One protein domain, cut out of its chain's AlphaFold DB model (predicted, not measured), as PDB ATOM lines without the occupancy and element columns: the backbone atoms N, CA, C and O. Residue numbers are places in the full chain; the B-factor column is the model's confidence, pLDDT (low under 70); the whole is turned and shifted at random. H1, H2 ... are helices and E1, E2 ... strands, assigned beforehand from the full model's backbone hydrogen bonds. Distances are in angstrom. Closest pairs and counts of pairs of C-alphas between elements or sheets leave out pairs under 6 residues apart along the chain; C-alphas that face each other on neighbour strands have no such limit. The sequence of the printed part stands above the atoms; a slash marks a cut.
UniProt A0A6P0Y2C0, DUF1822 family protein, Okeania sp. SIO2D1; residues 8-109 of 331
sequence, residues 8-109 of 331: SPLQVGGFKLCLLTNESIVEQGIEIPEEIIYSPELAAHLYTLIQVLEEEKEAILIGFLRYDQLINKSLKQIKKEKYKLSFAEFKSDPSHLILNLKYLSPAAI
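What this domain is: This is residues 8 to 109 of the 331 residues of the protein "DUF1822 family protein" of Okeania sp. SIO2D1 (UniProt A0A6P0Y2C0). A strongly twisted sheet of four strands, E1, E2, E4 and E5, makes the larger part, with H3 packed slantwise over one of its faces and a small sheet of three strands, E3, E7 and E6, to one side of it. The long hairpin of E4 and E5 reaches away from the rest with its turn, residues 54 to 57, while the short helices H1 and H2 only graze the four-stranded sheet near the other end of that hairpin. The printed part has 102 residues with seven named strands and three named helices, in the order E1 E2 E3 H1 E4 E5 H2 E6 E7 H3; the larger sheet, in the order E1 E2 E4 E5, is mixed, the smaller, in the order E3 E7 E6, is antiparallel. The class is mixed, helices and strands. The whole is compact, with a radius of gyration of the C-alphas of 13.4 A and spans of 36 by 35 by 23 A.

How they stand to each other: E1, residues 8 to 12, and E2, residues 15 to 21, form a hairpin, antiparallel with 133 degrees between their directions; N 10 and O 17 are 2.7 A apart, within hydrogen-bond range. The pairing of E2 is staggered: its residues 15 to 17 pair with E1, and its residues 17 to 21 with E4, residues 46 to 53. E2 and E4 are parallel at 39 degrees, with N 18 and O 46 at 2.8 A. E4 and E5, residues 58 to 66, form an antiparallel hairpin at 160 degrees, with N 47 and O 65 at 2.8 A and N 53 and O 58 at 2.8 A. E5 bends by 53 degrees at residue 62. E1 and E5 are the edge strands of this sheet. E3, residues 29 to 33, is apart from E2, but only just, their closest C-alphas being 8.1 A apart. Its neighbour is E7, residues 82 to 86, antiparallel at 151 degrees, with N 30 and O 85 at 2.9 A. E6, residues 76 to 79, forms an antiparallel hairpin with E7 at 138 degrees, with N 84 and O 76 at 3.0 A. H1, residues 34 to 38, grazes both sheets. H2, residues 67 to 71, only grazes the larger one, and is close to H1 but not clearly touching it, the closest C-alphas, of Ile 37 and Tyr 67, being 7.9 A apart. H3, residues 94 to 103, is on the larger sheet at a height of 8.8 A, in two layers, a helix on one face of a sheet. It lies over E4, slantwise to the strands at 41 degrees on the local plane; its closest C-alphas with E5 are those of Pro 94 and Gly 63, 6.4 A apart. In H1, H2 and H3 every O i to N i+4 pair is within hydrogen-bond range.

Where its parts are: E1 begins at C-alpha 8, (238.426, 227.409, 290.853), and spans 12.7 A from first to last C-alpha. E2 spans 19.0 A, and E3 13.3 A. E4 spans 21.9 A, ending at C-alpha 53, (243.092, 230.334, 271.675), and E5 spans 23.9 A. E7 spans 13.3 A. H3 spans 14.5 A and ends at C-alpha 103, (255.944, 211.201, 291.108).

The domain as a whole: The two C-alphas farthest apart are those of Glu 55 and Ala 107, at 38.9 A. The printed part has no cut, and no link between its named elements is long. The mean pLDDT of the printed part is 74.3; 24 residues are under 70, among them residues 22 to 29 and residues 74 to 81.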
ATOM      1  N   SER A   8     238.417 228.322 289.701       54.84
ATOM      2  CA  SER A   8     238.426 227.409 290.853       54.84
ATOM      3  C   SER A   8     239.408 226.245 290.652       54.84
ATOM      4  O   SER A   8     239.479 225.722 289.534       54.84
ATOM      5  N   PRO A   9     240.141 225.808 291.693       64.06
ATOM      6  CA  PRO A   9     241.175 224.795 291.539       64.06
ATOM      7  C   PRO A   9     240.610 223.484 290.969       64.06
ATOM      8  O   PRO A   9     239.718 222.867 291.542       64.06
ATOM      9  N   LEU A  10     241.153 223.058 289.831       74.94
ATOM     10  CA  LEU A  10     240.871 221.792 289.172       74.94
ATOM     11  C   LEU A  10     241.600 220.656 289.897       74.94
ATOM     12  O   LEU A  10     242.818 220.706 290.066       74.94
ATOM     13  N   GLN A  11     240.885 219.603 290.278       73.00
ATOM     14  CA  GLN A  11     241.504 218.434 290.898       73.00
ATOM     15  C   GLN A  11     242.078 217.489 289.832       73.00
ATOM     16  O   GLN A  11     241.361 217.018 288.949       73.00
ATOM     17  N   VAL A  12     243.369 217.170 289.932       75.50
ATOM     18  CA  VAL A  12     244.043 216.163 289.101       75.50
ATOM     19  C   VAL A  12     244.747 215.167 290.020       75.50
ATOM     20  O   VAL A  12     245.800 215.450 290.595       75.50
ATOM     21  N   GLY A  13     244.147 213.986 290.188       74.88
ATOM     22  CA  GLY A  13     244.598 213.003 291.179       74.88
ATOM     23  C   GLY A  13     244.456 213.551 292.603       74.88
ATOM     24  O   GLY A  13     243.391 214.035 292.975       74.88
ATOM     25  N   GLY A  14     245.530 213.504 293.394       73.94
ATOM     26  CA  GLY A  14     245.579 214.103 294.735       73.94
ATOM     27  C   GLY A  14     245.945 215.594 294.764       73.94
ATOM     28  O   GLY A  14     246.061 216.163 295.843       73.94
ATOM     29  N   PHE A  15     246.146 216.238 293.609       79.50
ATOM     30  CA  PHE A  15     246.576 217.634 293.525       79.50
ATOM     31  C   PHE A  15     245.439 218.574 293.105       79.50
ATOM     32  O   PHE A  15     244.768 218.348 292.102       79.50
ATOM     33  N   LYS A  16     245.316 219.695 293.820       82.69
ATOM     34  CA  LYS A  16     244.581 220.905 293.400       82.69
ATOM     35  C   LYS A  16     245.432 221.740 292.431       82.69
ATOM     36  O   LYS A  16     246.550 222.112 292.796       82.69
ATOM     37  N   LEU A  17     244.920 222.055 291.241       83.88
ATOM     38  CA  LEU A  17     245.565 222.889 290.216       83.88
ATOM     39  C   LEU A  17     244.748 224.164 289.967       83.88
ATOM     40  O   LEU A  17     243.635 224.092 289.466       83.88
ATOM     41  N   CYS A  18     245.301 225.341 290.238       84.56
ATOM     42  CA  CYS A  18     244.667 226.610 289.880       84.56
ATOM     43  C   CYS A  18     245.030 226.982 288.437       84.56
ATOM     44  O   CYS A  18     246.214 227.020 288.091       84.56
ATOM     45  N   LEU A  19     244.025 227.245 287.596       82.19
ATOM     46  CA  LEU A  19     244.223 227.678 286.212       82.19
ATOM     47  C   LEU A  19     244.161 229.202 286.127       82.19
ATOM     48  O   LEU A  19     243.155 229.827 286.465       82.19
ATOM     49  N   LEU A  20     245.250 229.786 285.644       80.81
ATOM     50  CA  LEU A  20     245.424 231.215 285.476       80.81
ATOM     51  C   LEU A  20     245.374 231.551 283.983       80.81
ATOM     52  O   LEU A  20     246.193 231.050 283.214       80.81
ATOM     53  N   THR A  21     244.414 232.375 283.561       73.06
ATOM     54  CA  THR A  21     244.189 232.703 282.145       73.06
ATOM     55  C   THR A  21     244.814 234.041 281.735       73.06
ATOM     56  O   THR A  21     245.006 234.955 282.540       73.06
ATOM     57  N   ASN A  22     245.107 234.153 280.438       60.88
ATOM     58  CA  ASN A  22     245.719 235.314 279.779       60.88
ATOM     59  C   ASN A  22     244.841 236.601 279.813       60.88
ATOM     60  O   ASN A  22     245.329 237.712 279.653       60.88
ATOM     61  N   GLU A  23     243.548 236.521 280.126       53.22
ATOM     62  CA  GLU A  23     242.698 237.728 280.198       53.22
ATOM     63  C   GLU A  23     243.108 238.721 281.308       53.22
ATOM     64  O   GLU A  23     242.687 239.874 281.301       53.22
ATOM     65  N   SER A  24     243.961 238.296 282.250       50.44
ATOM     66  CA  SER A  24     244.505 239.127 283.337       50.44
ATOM     67  C   SER A  24     245.945 239.624 283.097       50.44
ATOM     68  O   SER A  24     246.614 240.032 284.051       50.44
ATOM     69  N   ILE A  25     246.466 239.567 281.862       53.88
ATOM     70  CA  ILE A  25     247.831 240.029 281.556       53.88
ATOM     71  C   ILE A  25     247.921 241.559 281.630       53.88
ATOM     72  O   ILE A  25     247.380 242.277 280.792       53.88
ATOM     73  N   VAL A  26     248.693 242.063 282.597       54.38
ATOM     74  CA  VAL A  26     249.019 243.495 282.714       54.38
ATOM     75  C   VAL A  26     250.488 243.704 282.370       54.38
ATOM     76  O   VAL A  26     251.335 243.599 283.260       54.38
ATOM     77  N   GLU A  27     250.758 243.980 281.088       52.03
ATOM     78  CA  GLU A  27     252.021 244.309 280.379       52.03
ATOM     79  C   GLU A  27     253.291 243.472 280.681       52.03
ATOM     80  O   GLU A  27     254.142 243.358 279.807       52.03
ATOM     81  N   GLN A  28     253.455 242.857 281.860       59.03
ATOM     82  CA  GLN A  28     254.646 242.126 282.329       59.03
ATOM     83  C   GLN A  28     254.357 241.099 283.457       59.03
ATOM     84  O   GLN A  28     255.281 240.657 284.139       59.03
ATOM     85  N   GLY A  29     253.098 240.737 283.728       69.06
ATOM     86  CA  GLY A  29     252.769 239.751 284.767       69.06
ATOM     87  C   GLY A  29     251.274 239.474 284.913       69.06
ATOM     88  O   GLY A  29     250.463 240.108 284.238       69.06
ATOM     89  N   ILE A  30     250.933 238.551 285.812       76.50
ATOM     90  CA  ILE A  30     249.556 238.155 286.128       76.50
ATOM     91  C   ILE A  30     249.133 238.666 287.508       76.50
ATOM     92  O   ILE A  30     249.925 238.651 288.455       76.50
ATOM     93  N   GLU A  31     247.892 239.144 287.611       76.19
ATOM     94  CA  GLU A  31     247.276 239.518 288.884       76.19
ATOM     95  C   GLU A  31     246.619 238.304 289.542       76.19
ATOM     96  O   GLU A  31     245.776 237.640 288.943       76.19
ATOM     97  N   ILE A  32     246.977 238.048 290.796       76.31
ATOM     98  CA  ILE A  32     246.457 236.936 291.588       76.31
ATOM     99  C   ILE A  32     245.791 237.496 292.851       76.31
ATOM    100  O   ILE A  32     246.447 238.236 293.593       76.31
ATOM    101  N   PRO A  33     244.504 237.186 293.103       75.81
ATOM    102  CA  PRO A  33     243.842 237.529 294.359       75.81
ATOM    103  C   PRO A  33     244.534 236.893 295.569       75.81
ATOM    104  O   PRO A  33     244.984 235.751 295.502       75.81
ATOM    105  N   GLU A  34     244.576 237.606 296.691       73.75
ATOM    106  CA  GLU A  34     245.120 237.095 297.957       73.75
ATOM    107  C   GLU A  34     244.423 235.803 298.415       73.75
ATOM    108  O   GLU A  34     245.078 234.856 298.853       73.75
ATOM    109  N   GLU A  35     243.105 235.724 298.220       69.12
ATOM    110  CA  GLU A  35     242.276 234.578 298.604       69.12
ATOM    111  C   GLU A  35     242.755 233.268 297.979       69.12
ATOM    112  O   GLU A  35     242.808 232.253 298.662       69.12
ATOM    113  N   ILE A  36     243.176 233.264 296.711       76.56
ATOM    114  CA  ILE A  36     243.616 232.018 296.070       76.56
ATOM    115  C   ILE A  36     245.017 231.589 296.501       76.56
ATOM    116  O   ILE A  36     245.403 230.470 296.199       76.56
ATOM    117  N   ILE A  37     245.767 232.451 297.192       75.31
ATOM    118  CA  ILE A  37     247.084 232.130 297.749       75.31
ATOM    119  C   ILE A  37     246.927 231.651 299.190       75.31
ATOM    120  O   ILE A  37     247.457 230.605 299.548       75.31
ATOM    121  N   TYR A  38     246.204 232.398 300.021       72.25
ATOM    122  CA  TYR A  38     246.195 232.166 301.466       72.25
ATOM    123  C   TYR A  38     244.939 231.462 301.982       72.25
ATOM    124  O   TYR A  38     244.980 230.936 303.092       72.25
ATOM    125  N   SER A  39     243.841 231.403 301.215       67.25
ATOM    126  CA  SER A  39     242.644 230.669 301.639       67.25
ATOM    127  C   SER A  39     242.859 229.160 301.488       67.25
ATOM    128  O   SER A  39     243.096 228.700 300.372       67.25
ATOM    129  N   PRO A  40     242.703 228.356 302.554       67.94
ATOM    130  CA  PRO A  40     242.805 226.893 302.491       67.94
ATOM    131  C   PRO A  40     241.832 226.241 301.493       67.94
ATOM    132  O   PRO A  40     242.111 225.170 300.947       67.94
ATOM    133  N   GLU A  41     240.687 226.885 301.240       65.19
ATOM    134  CA  GLU A  41     239.679 226.392 300.297       65.19
ATOM    135  C   GLU A  41     240.152 226.523 298.841       65.19
ATOM    136  O   GLU A  41     240.051 225.566 298.065       65.19
ATOM    137  N   LEU A  42     240.711 227.687 298.493       70.12
ATOM    138  CA  LEU A  42     241.070 228.064 297.121       70.12
ATOM    139  C   LEU A  42     242.546 227.824 296.779       70.12
ATOM    140  O   LEU A  42     242.886 227.739 295.597       70.12
ATOM    141  N   ALA A  43     243.410 227.686 297.787       79.31
ATOM    142  CA  ALA A  43     244.823 227.420 297.596       79.31
ATOM    143  C   ALA A  43     245.031 226.102 296.843       79.31
ATOM    144  O   ALA A  43     244.521 225.036 297.204       79.31
ATOM    145  N   ALA A  44     245.816 226.185 295.776       82.94
ATOM    146  CA  ALA A  44     246.163 225.055 294.933       82.94
ATOM    147  C   ALA A  44     247.602 224.612 295.180       82.94
ATOM    148  O   ALA A  44     248.455 225.419 295.531       82.94
ATOM    149  N   HIS A  45     247.900 223.334 294.937       84.81
ATOM    150  CA  HIS A  45     249.267 222.815 295.020       84.81
ATOM    151  C   HIS A  45     250.122 223.347 293.861       84.81
ATOM    152  O   HIS A  45     251.333 223.541 294.001       84.81
ATOM    153  N   LEU A  46     249.481 223.573 292.712       86.50
ATOM    154  CA  LEU A  46     250.096 223.986 291.457       86.50
ATOM    155  C   LEU A  46     249.266 225.115 290.834       86.50
ATOM    156  O   LEU A  46     248.056 224.981 290.682       86.50
ATOM    157  N   TYR A  47     249.916 226.208 290.454       86.38
ATOM    158  CA  TYR A  47     249.331 227.340 289.738       86.38
ATOM    159  C   TYR A  47     249.836 227.292 288.305       86.38
ATOM    160  O   TYR A  47     251.036 227.430 288.062       86.38
ATOM    161  N   THR A  48     248.931 227.065 287.365       85.25
ATOM    162  CA  THR A  48     249.251 226.808 285.964       85.25
ATOM    163  C   THR A  48     248.764 227.961 285.109       85.25
ATOM    164  O   THR A  48     247.581 228.289 285.114       85.25
ATOM    165  N   LEU A  49     249.676 228.549 284.347       84.38
ATOM    166  CA  LEU A  49     249.371 229.584 283.377       84.38
ATOM    167  C   LEU A  49     248.933 228.943 282.060       84.38
ATOM    168  O   LEU A  49     249.678 228.157 281.468       84.38
ATOM    169  N   ILE A  50     247.738 229.307 281.605       81.12
ATOM    170  CA  ILE A  50     247.156 228.839 280.353       81.12
ATOM    171  C   ILE A  50     246.815 230.012 279.431       81.12
ATOM    172  O   ILE A  50     246.307 231.054 279.855       81.12
ATOM    173  N   GLN A  51     247.076 229.828 278.144       78.50
ATOM    174  CA  GLN A  51     246.607 230.702 277.077       78.50
ATOM    175  C   GLN A  51     245.519 229.980 276.300       78.50
ATOM    176  O   GLN A  51     245.747 228.896 275.773       78.50
ATOM    177  N   VAL A  52     244.340 230.588 276.245       78.81
ATOM    178  CA  VAL A  52     243.201 230.066 275.491       78.81
ATOM    179  C   VAL A  52     243.207 230.724 274.116       78.81
ATOM    180  O   VAL A  52     243.236 231.950 274.018       78.81
ATOM    181  N   LEU A  53     243.220 229.910 273.065       77.88
ATOM    182  CA  LEU A  53     243.092 230.334 271.675       77.88
ATOM    183  C   LEU A  53     241.659 230.036 271.230       77.88
ATOM    184  O   LEU A  53     241.332 228.913 270.849       77.88
ATOM    185  N   GLU A  54     240.782 231.038 271.327       74.50
ATOM    186  CA  GLU A  54     239.344 230.864 271.077       74.50
ATOM    187  C   GLU A  54     239.031 230.435 269.637       74.50
ATOM    188  O   GLU A  54     238.144 229.608 269.424       74.50
ATOM    189  N   GLU A  55     239.779 230.955 268.659       77.38
ATOM    190  CA  GLU A  55     239.595 230.643 267.235       77.38
ATOM    191  C   GLU A  55     239.908 229.173 266.919       77.38
ATOM    192  O   GLU A  55     239.199 228.539 266.135       77.38
ATOM    193  N   GLU A  56     240.926 228.610 267.574       77.12
ATOM    194  CA  GLU A  56     241.386 227.233 267.354       77.12
ATOM    195  C   GLU A  56     240.744 226.228 268.328       77.12
ATOM    196  O   GLU A  56     240.850 225.020 268.131       77.12
ATOM    197  N   LYS A  57     240.006 226.705 269.345       77.56
ATOM    198  CA  LYS A  57     239.460 225.901 270.460       77.56
ATOM    199  C   LYS A  57     240.537 225.113 271.212       77.56
ATOM    200  O   LYS A  57     240.280 224.016 271.713       77.56
ATOM    201  N   GLU A  58     241.724 225.692 271.329       77.31
ATOM    202  CA  GLU A  58     242.864 225.086 272.009       77.31
ATOM    203  C   GLU A  58     243.251 225.880 273.262       77.31
ATOM    204  O   GLU A  58     243.043 227.091 273.358       77.31
ATOM    205  N   ALA A  59     243.825 225.185 274.246       76.25
ATOM    206  CA  ALA A  59     244.409 225.799 275.432       76.25
ATOM    207  C   ALA A  59     245.860 225.339 275.575       76.25
ATOM    208  O   ALA A  59     246.140 224.147 275.699       76.25
ATOM    209  N   ILE A  60     246.779 226.299 275.571       78.25
ATOM    210  CA  ILE A  60     248.217 226.061 275.647       78.25
ATOM    211  C   ILE A  60     248.688 226.322 277.072       78.25
ATOM    212  O   ILE A  60     248.438 227.382 277.648       78.25
ATOM    213  N   LEU A  61     249.409 225.356 277.634       80.44
ATOM    214  CA  LEU A  61     250.063 225.501 278.924       80.44
ATOM    215  C   LEU A  61     251.378 226.261 278.753       80.44
ATOM    216  O   LEU A  61     252.311 225.756 278.134       80.44
ATOM    217  N   ILE A  62     251.449 227.465 279.316       79.56
ATOM    218  CA  ILE A  62     252.624 228.341 279.201       79.56
ATOM    219  C   ILE A  62     253.646 228.025 280.292       79.56
ATOM    220  O   ILE A  62     254.853 228.096 280.069       79.56
ATOM    221  N   GLY A  63     253.177 227.685 281.491       82.81
ATOM    222  CA  GLY A  63     254.058 227.317 282.587       82.81
ATOM    223  C   GLY A  63     253.322 227.047 283.885       82.81
ATOM    224  O   GLY A  63     252.105 227.189 283.969       82.81
ATOM    225  N   PHE A  64     254.067 226.648 284.912       86.31
ATOM    226  CA  PHE A  64     253.496 226.346 286.221       86.31
ATOM    227  C   PHE A  64     254.392 226.802 287.376       86.31
ATOM    228  O   PHE A  64     255.605 226.969 287.227       86.31
ATOM    229  N   LEU A  65     253.781 226.971 288.544       85.94
ATOM    230  CA  LEU A  65     254.429 227.333 289.798       85.94
ATOM    231  C   LEU A  65     253.846 226.487 290.935       85.94
ATOM    232  O   LEU A  65     252.637 226.290 291.004       85.94
ATOM    233  N   ARG A  66     254.686 225.968 291.834       86.56
ATOM    234  CA  ARG A  66     254.207 225.239 293.020       86.56
ATOM    235  C   ARG A  66     253.897 226.193 294.169       86.56
ATOM    236  O   ARG A  66     254.555 227.221 294.315       86.56
ATOM    237  N   TYR A  67     252.960 225.807 295.029       85.19
ATOM    238  CA  TYR A  67     252.564 226.612 296.184       85.19
ATOM    239  C   TYR A  67     253.711 226.931 297.151       85.19
ATOM    240  O   TYR A  67     253.896 228.078 297.543       85.19
ATOM    241  N   ASP A  68     254.542 225.946 297.483       80.31
ATOM    242  CA  ASP A  68     255.703 226.128 298.362       80.31
ATOM    243  C   ASP A  68     256.737 227.106 297.782       80.31
ATOM    244  O   ASP A  68     257.441 227.799 298.514       80.31
ATOM    245  N   GLN A  69     256.823 227.195 296.455       82.56
ATOM    246  CA  GLN A  69     257.665 228.176 295.778       82.56
ATOM    247  C   GLN A  69     257.021 229.562 295.765       82.56
ATOM    248  O   GLN A  69     257.740 230.555 295.817       82.56
ATOM    249  N   LEU A  70     255.689 229.625 295.702       82.19
ATOM    250  CA  LEU A  70     254.913 230.859 295.716       82.19
ATOM    251  C   LEU A  70     255.004 231.573 297.074       82.19
ATOM    252  O   LEU A  70     255.327 232.755 297.110       82.19
ATOM    253  N   ILE A  71     254.791 230.860 298.185       77.75
ATOM    254  CA  ILE A  71     254.804 231.455 299.537       77.75
ATOM    255  C   ILE A  71     256.190 231.906 300.001       77.75
ATOM    256  O   ILE A  71     256.309 232.833 300.794       77.75
ATOM    257  N   ASN A  72     257.249 231.264 299.502       71.00
ATOM    258  CA  ASN A  72     258.627 231.599 299.857       71.00
ATOM    259  C   ASN A  72     259.167 232.808 299.069       71.00
ATOM    260  O   ASN A  72     260.327 233.188 299.236       71.00
ATOM    261  N   LYS A  73     258.352 233.412 298.196       72.56
ATOM    262  CA  LYS A  73     258.712 234.592 297.403       72.56
ATOM    263  C   LYS A  73     258.169 235.871 298.030       72.56
ATOM    264  O   LYS A  73     257.068 235.914 298.567       72.56
ATOM    265  N   SER A  74     258.921 236.961 297.881       60.16
ATOM    266  CA  SER A  74     258.446 238.308 298.211       60.16
ATOM    267  C   SER A  74     257.481 238.806 297.130       60.16
ATOM    268  O   SER A  74     257.904 239.381 296.125       60.16
ATOM    269  N   LEU A  75     256.183 238.565 297.323       67.94
ATOM    270  CA  LEU A  75     255.128 239.001 296.409       67.94
ATOM    271  C   LEU A  75     254.963 240.529 296.448       67.94
ATOM    272  O   LEU A  75     254.863 241.131 297.518       67.94
ATOM    273  N   LYS A  76     254.908 241.177 295.276       60.50
ATOM    274  CA  LYS A  76     254.654 242.623 295.176       60.50
ATOM    275  C   LYS A  76     253.150 242.884 295.147       60.50
ATOM    276  O   LYS A  76     252.475 242.538 294.176       60.50
ATOM    277  N   GLN A  77     252.637 243.510 296.201       61.03
ATOM    278  CA  GLN A  77     251.239 243.929 296.286       61.03
ATOM    279  C   GLN A  77     250.997 245.139 295.369       61.03
ATOM    280  O   GLN A  77     251.735 246.122 295.430       61.03
ATOM    281  N   ILE A  78     249.984 245.065 294.498       58.94
ATOM    282  CA  ILE A  78     249.647 246.153 293.555       58.94
ATOM    283  C   ILE A  78     248.433 246.950 294.048       58.94
ATOM    284  O   ILE A  78     248.373 248.167 293.889       58.94
ATOM    285  N   LYS A  79     247.448 246.252 294.627       63.00
ATOM    286  CA  LYS A  79     246.191 246.791 295.176       63.00
ATOM    287  C   LYS A  79     245.839 246.035 296.459       63.00
ATOM    288  O   LYS A  79     246.410 244.977 296.709       63.00
ATOM    289  N   LYS A  80     244.891 246.573 297.238       53.19
ATOM    290  CA  LYS A  80     244.552 246.161 298.616       53.19
ATOM    291  C   LYS A  80     244.401 244.640 298.841       53.19
ATOM    292  O   LYS A  80     244.662 244.222 299.952       53.19
ATOM    293  N   GLU A  81     244.093 243.844 297.810       64.56
ATOM    294  CA  GLU A  81     243.872 242.378 297.883       64.56
ATOM    295  C   GLU A  81     244.417 241.607 296.647       64.56
ATOM    296  O   GLU A  81     243.960 240.509 296.323       64.56
ATOM    297  N   LYS A  82     245.365 242.182 295.882       73.44
ATOM    298  CA  LYS A  82     245.933 241.531 294.679       73.44
ATOM    299  C   LYS A  82     247.457 241.613 294.605       73.44
ATOM    300  O   LYS A  82     248.045 242.693 294.753       73.44
ATOM    301  N   TYR A  83     248.078 240.491 294.249       76.69
ATOM    302  CA  TYR A  83     249.518 240.352 294.026       76.69
ATOM    303  C   TYR A  83     249.865 240.291 292.540       76.69
ATOM    304  O   TYR A  83     249.122 239.709 291.750       76.69
ATOM    305  N   LYS A  84     251.019 240.861 292.163       76.12
ATOM    306  CA  LYS A  84     251.622 240.640 290.838       76.12
ATOM    307  C   LYS A  84     252.594 239.476 290.896       76.12
ATOM    308  O   LYS A  84     253.536 239.528 291.688       76.12
ATOM    309  N   LEU A  85     252.442 238.522 289.984       76.81
ATOM    310  CA  LEU A  85     253.494 237.562 289.648       76.81
ATOM    311  C   LEU A  85     254.080 237.862 288.276       76.81
ATOM    312  O   LEU A  85     253.354 238.189 287.336       76.81
ATOM    313  N   SER A  86     255.398 237.732 288.156       79.12
ATOM    314  CA  SER A  86     256.086 237.871 286.871       79.12
ATOM    315  C   SER A  86     256.063 236.547 286.108       79.12
ATOM    316  O   SER A  86     256.222 235.479 286.696       79.12
ATOM    317  N   PHE A  87     255.935 236.596 284.779       74.75
ATOM    318  CA  PHE A  87     255.974 235.389 283.941       74.75
ATOM    319  C   PHE A  87     257.277 234.603 284.075       74.75
ATOM    320  O   PHE A  87     257.261 233.381 283.983       74.75
ATOM    321  N   ALA A  88     258.387 235.287 284.367       75.06
ATOM    322  CA  ALA A  88     259.685 234.655 284.592       75.06
ATOM    323  C   ALA A  88     259.695 233.695 285.797       75.06
ATOM    324  O   ALA A  88     260.624 232.909 285.961       75.06
ATOM    325  N   GLU A  89     258.690 233.775 286.671       76.00
ATOM    326  CA  GLU A  89     258.579 232.922 287.853       76.00
ATOM    327  C   GLU A  89     257.910 231.582 287.552       76.00
ATOM    328  O   GLU A  89     258.103 230.626 288.303       76.00
ATOM    329  N   PHE A  90     257.158 231.503 286.455       78.81
ATOM    330  CA  PHE A  90     256.531 230.273 286.004       78.81
ATOM    331  C   PHE A  90     257.551 229.435 285.238       78.81
ATOM    332  O   PHE A  90     258.222 229.909 284.321       78.81
ATOM    333  N   LYS A  91     257.658 228.157 285.599       77.00
ATOM    334  CA  LYS A  91     258.496 227.213 284.863       77.00
ATOM    335  C   LYS A  91     257.836 226.909 283.526       77.00
ATOM    336  O   LYS A  91     256.741 226.355 283.512       77.00
ATOM    337  N   SER A  92     258.519 227.237 282.435       67.50
ATOM    338  CA  SER A  92     257.975 227.130 281.076       67.50
ATOM    339  C   SER A  92     257.975 225.718 280.485       67.50
ATOM    340  O   SER A  92     257.453 225.544 279.394       67.50
ATOM    341  N   ASP A  93     258.560 224.716 281.152       77.12
ATOM    342  CA  ASP A  93     258.574 223.331 280.655       77.12
ATOM    343  C   ASP A  93     257.391 222.515 281.224       77.12
ATOM    344  O   ASP A  93     257.390 222.183 282.421       77.12
ATOM    345  N   PRO A  94     256.406 222.132 280.387       69.06
ATOM    346  CA  PRO A  94     255.246 221.338 280.796       69.06
ATOM    347  C   PRO A  94     255.608 219.932 281.289       69.06
ATOM    348  O   PRO A  94     254.865 219.337 282.073       69.06
ATOM    349  N   SER A  95     256.754 219.386 280.878       77.56
ATOM    350  CA  SER A  95     257.195 218.040 281.264       77.56
ATOM    351  C   SER A  95     257.367 217.936 282.776       77.56
ATOM    352  O   SER A  95     256.970 216.949 283.399       77.56
ATOM    353  N   HIS A  96     257.879 218.999 283.399       78.25
ATOM    354  CA  HIS A  96     258.035 219.063 284.844       78.25
ATOM    355  C   HIS A  96     256.698 219.109 285.592       78.25
ATOM    356  O   HIS A  96     256.633 218.609 286.716       78.25
ATOM    357  N   LEU A  97     255.625 219.637 284.999       80.25
ATOM    358  CA  LEU A  97     254.293 219.558 285.599       80.25
ATOM    359  C   LEU A  97     253.830 218.100 285.669       80.25
ATOM    360  O   LEU A  97     253.437 217.628 286.734       80.25
ATOM    361  N   ILE A  98     253.960 217.365 284.562       79.19
ATOM    362  CA  ILE A  98     253.593 215.944 284.490       79.19
ATOM    363  C   ILE A  98     254.426 215.121 285.481       79.19
ATOM    364  O   ILE A  98     253.886 214.238 286.146       79.19
ATOM    365  N   LEU A  99     255.721 215.423 285.626       78.56
ATOM    366  CA  LEU A  99     256.580 214.768 286.616       78.56
ATOM    367  C   LEU A  99     256.093 215.006 288.052       78.56
ATOM    368  O   LEU A  99     256.046 214.057 288.832       78.56
ATOM    369  N   ASN A 100     255.692 216.235 288.400       76.94
ATOM    370  CA  ASN A 100     255.129 216.512 289.725       76.94
ATOM    371  C   ASN A 100     253.825 215.731 289.942       76.94
ATOM    372  O   ASN A 100     253.676 215.089 290.973       76.94
ATOM    373  N   LEU A 101     252.925 215.711 288.957       78.31
ATOM    374  CA  LEU A 101     251.652 214.992 289.072       78.31
ATOM    375  C   LEU A 101     251.821 213.469 289.188       78.31
ATOM    376  O   LEU A 101     251.000 212.815 289.825       78.31
ATOM    377  N   LYS A 102     252.863 212.896 288.570       78.00
ATOM    378  CA  LYS A 102     253.098 211.442 288.558       78.00
ATOM    379  C   LYS A 102     253.929 210.929 289.730       78.00
ATOM    380  O   LYS A 102     253.703 209.805 290.164       78.00
ATOM    381  N   TYR A 103     254.915 211.698 290.187       78.31
ATOM    382  CA  TYR A 103     255.944 211.201 291.108       78.31
ATOM    383  C   TYR A 103     255.992 211.935 292.448       78.31
ATOM    384  O   TYR A 103     256.629 211.445 293.379       78.31
ATOM    385  N   LEU A 104     255.357 213.101 292.567       80.06
ATOM    386  CA  LEU A 104     255.304 213.825 293.829       80.06
ATOM    387  C   LEU A 104     254.106 213.332 294.652       80.06
ATOM    388  O   LEU A 104     253.023 213.107 294.118       80.06
ATOM    389  N   SER A 105     254.285 213.203 295.966       76.50
ATOM    390  CA  SER A 105     253.152 213.028 296.879       76.50
ATOM    391  C   SER A 105     252.479 214.385 297.131       76.50
ATOM    392  O   SER A 105     253.205 215.358 297.364       76.50
ATOM    393  N   PRO A 106     251.136 214.477 297.150       70.69
ATOM    394  CA  PRO A 106     250.421 215.706 297.506       70.69
ATOM    395  C   PRO A 106     250.866 216.294 298.848       70.69
ATOM    396  O   PRO A 106     251.072 217.500 298.958       70.69
ATOM    397  N   ALA A 107     251.163 215.436 299.830       71.75
ATOM    398  CA  ALA A 107     251.644 215.837 301.153       71.75
ATOM    399  C   ALA A 107     253.014 216.552 301.141       71.75
ATOM    400  O   ALA A 107     253.397 217.174 302.131       71.75
ATOM    401  N   ALA A 108     253.771 216.472 300.038       76.31
ATOM    402  CA  ALA A 108     255.045 217.175 299.893       76.31
ATOM    403  C   ALA A 108     254.872 218.685 299.647       76.31
ATOM    404  O   ALA A 108     255.829 219.439 299.831       76.31
ATOM    405  N   ILE A 109     253.684 219.132 299.228       78.81
ATOM    406  CA  ILE A 109     253.349 220.549 299.064       78.81
ATOM    407  C   ILE A 109     252.331 220.899 300.147       78.81
ATOM    408  O   ILE A 109     251.139 220.644 300.004       78.81
TER     409      ILE A 109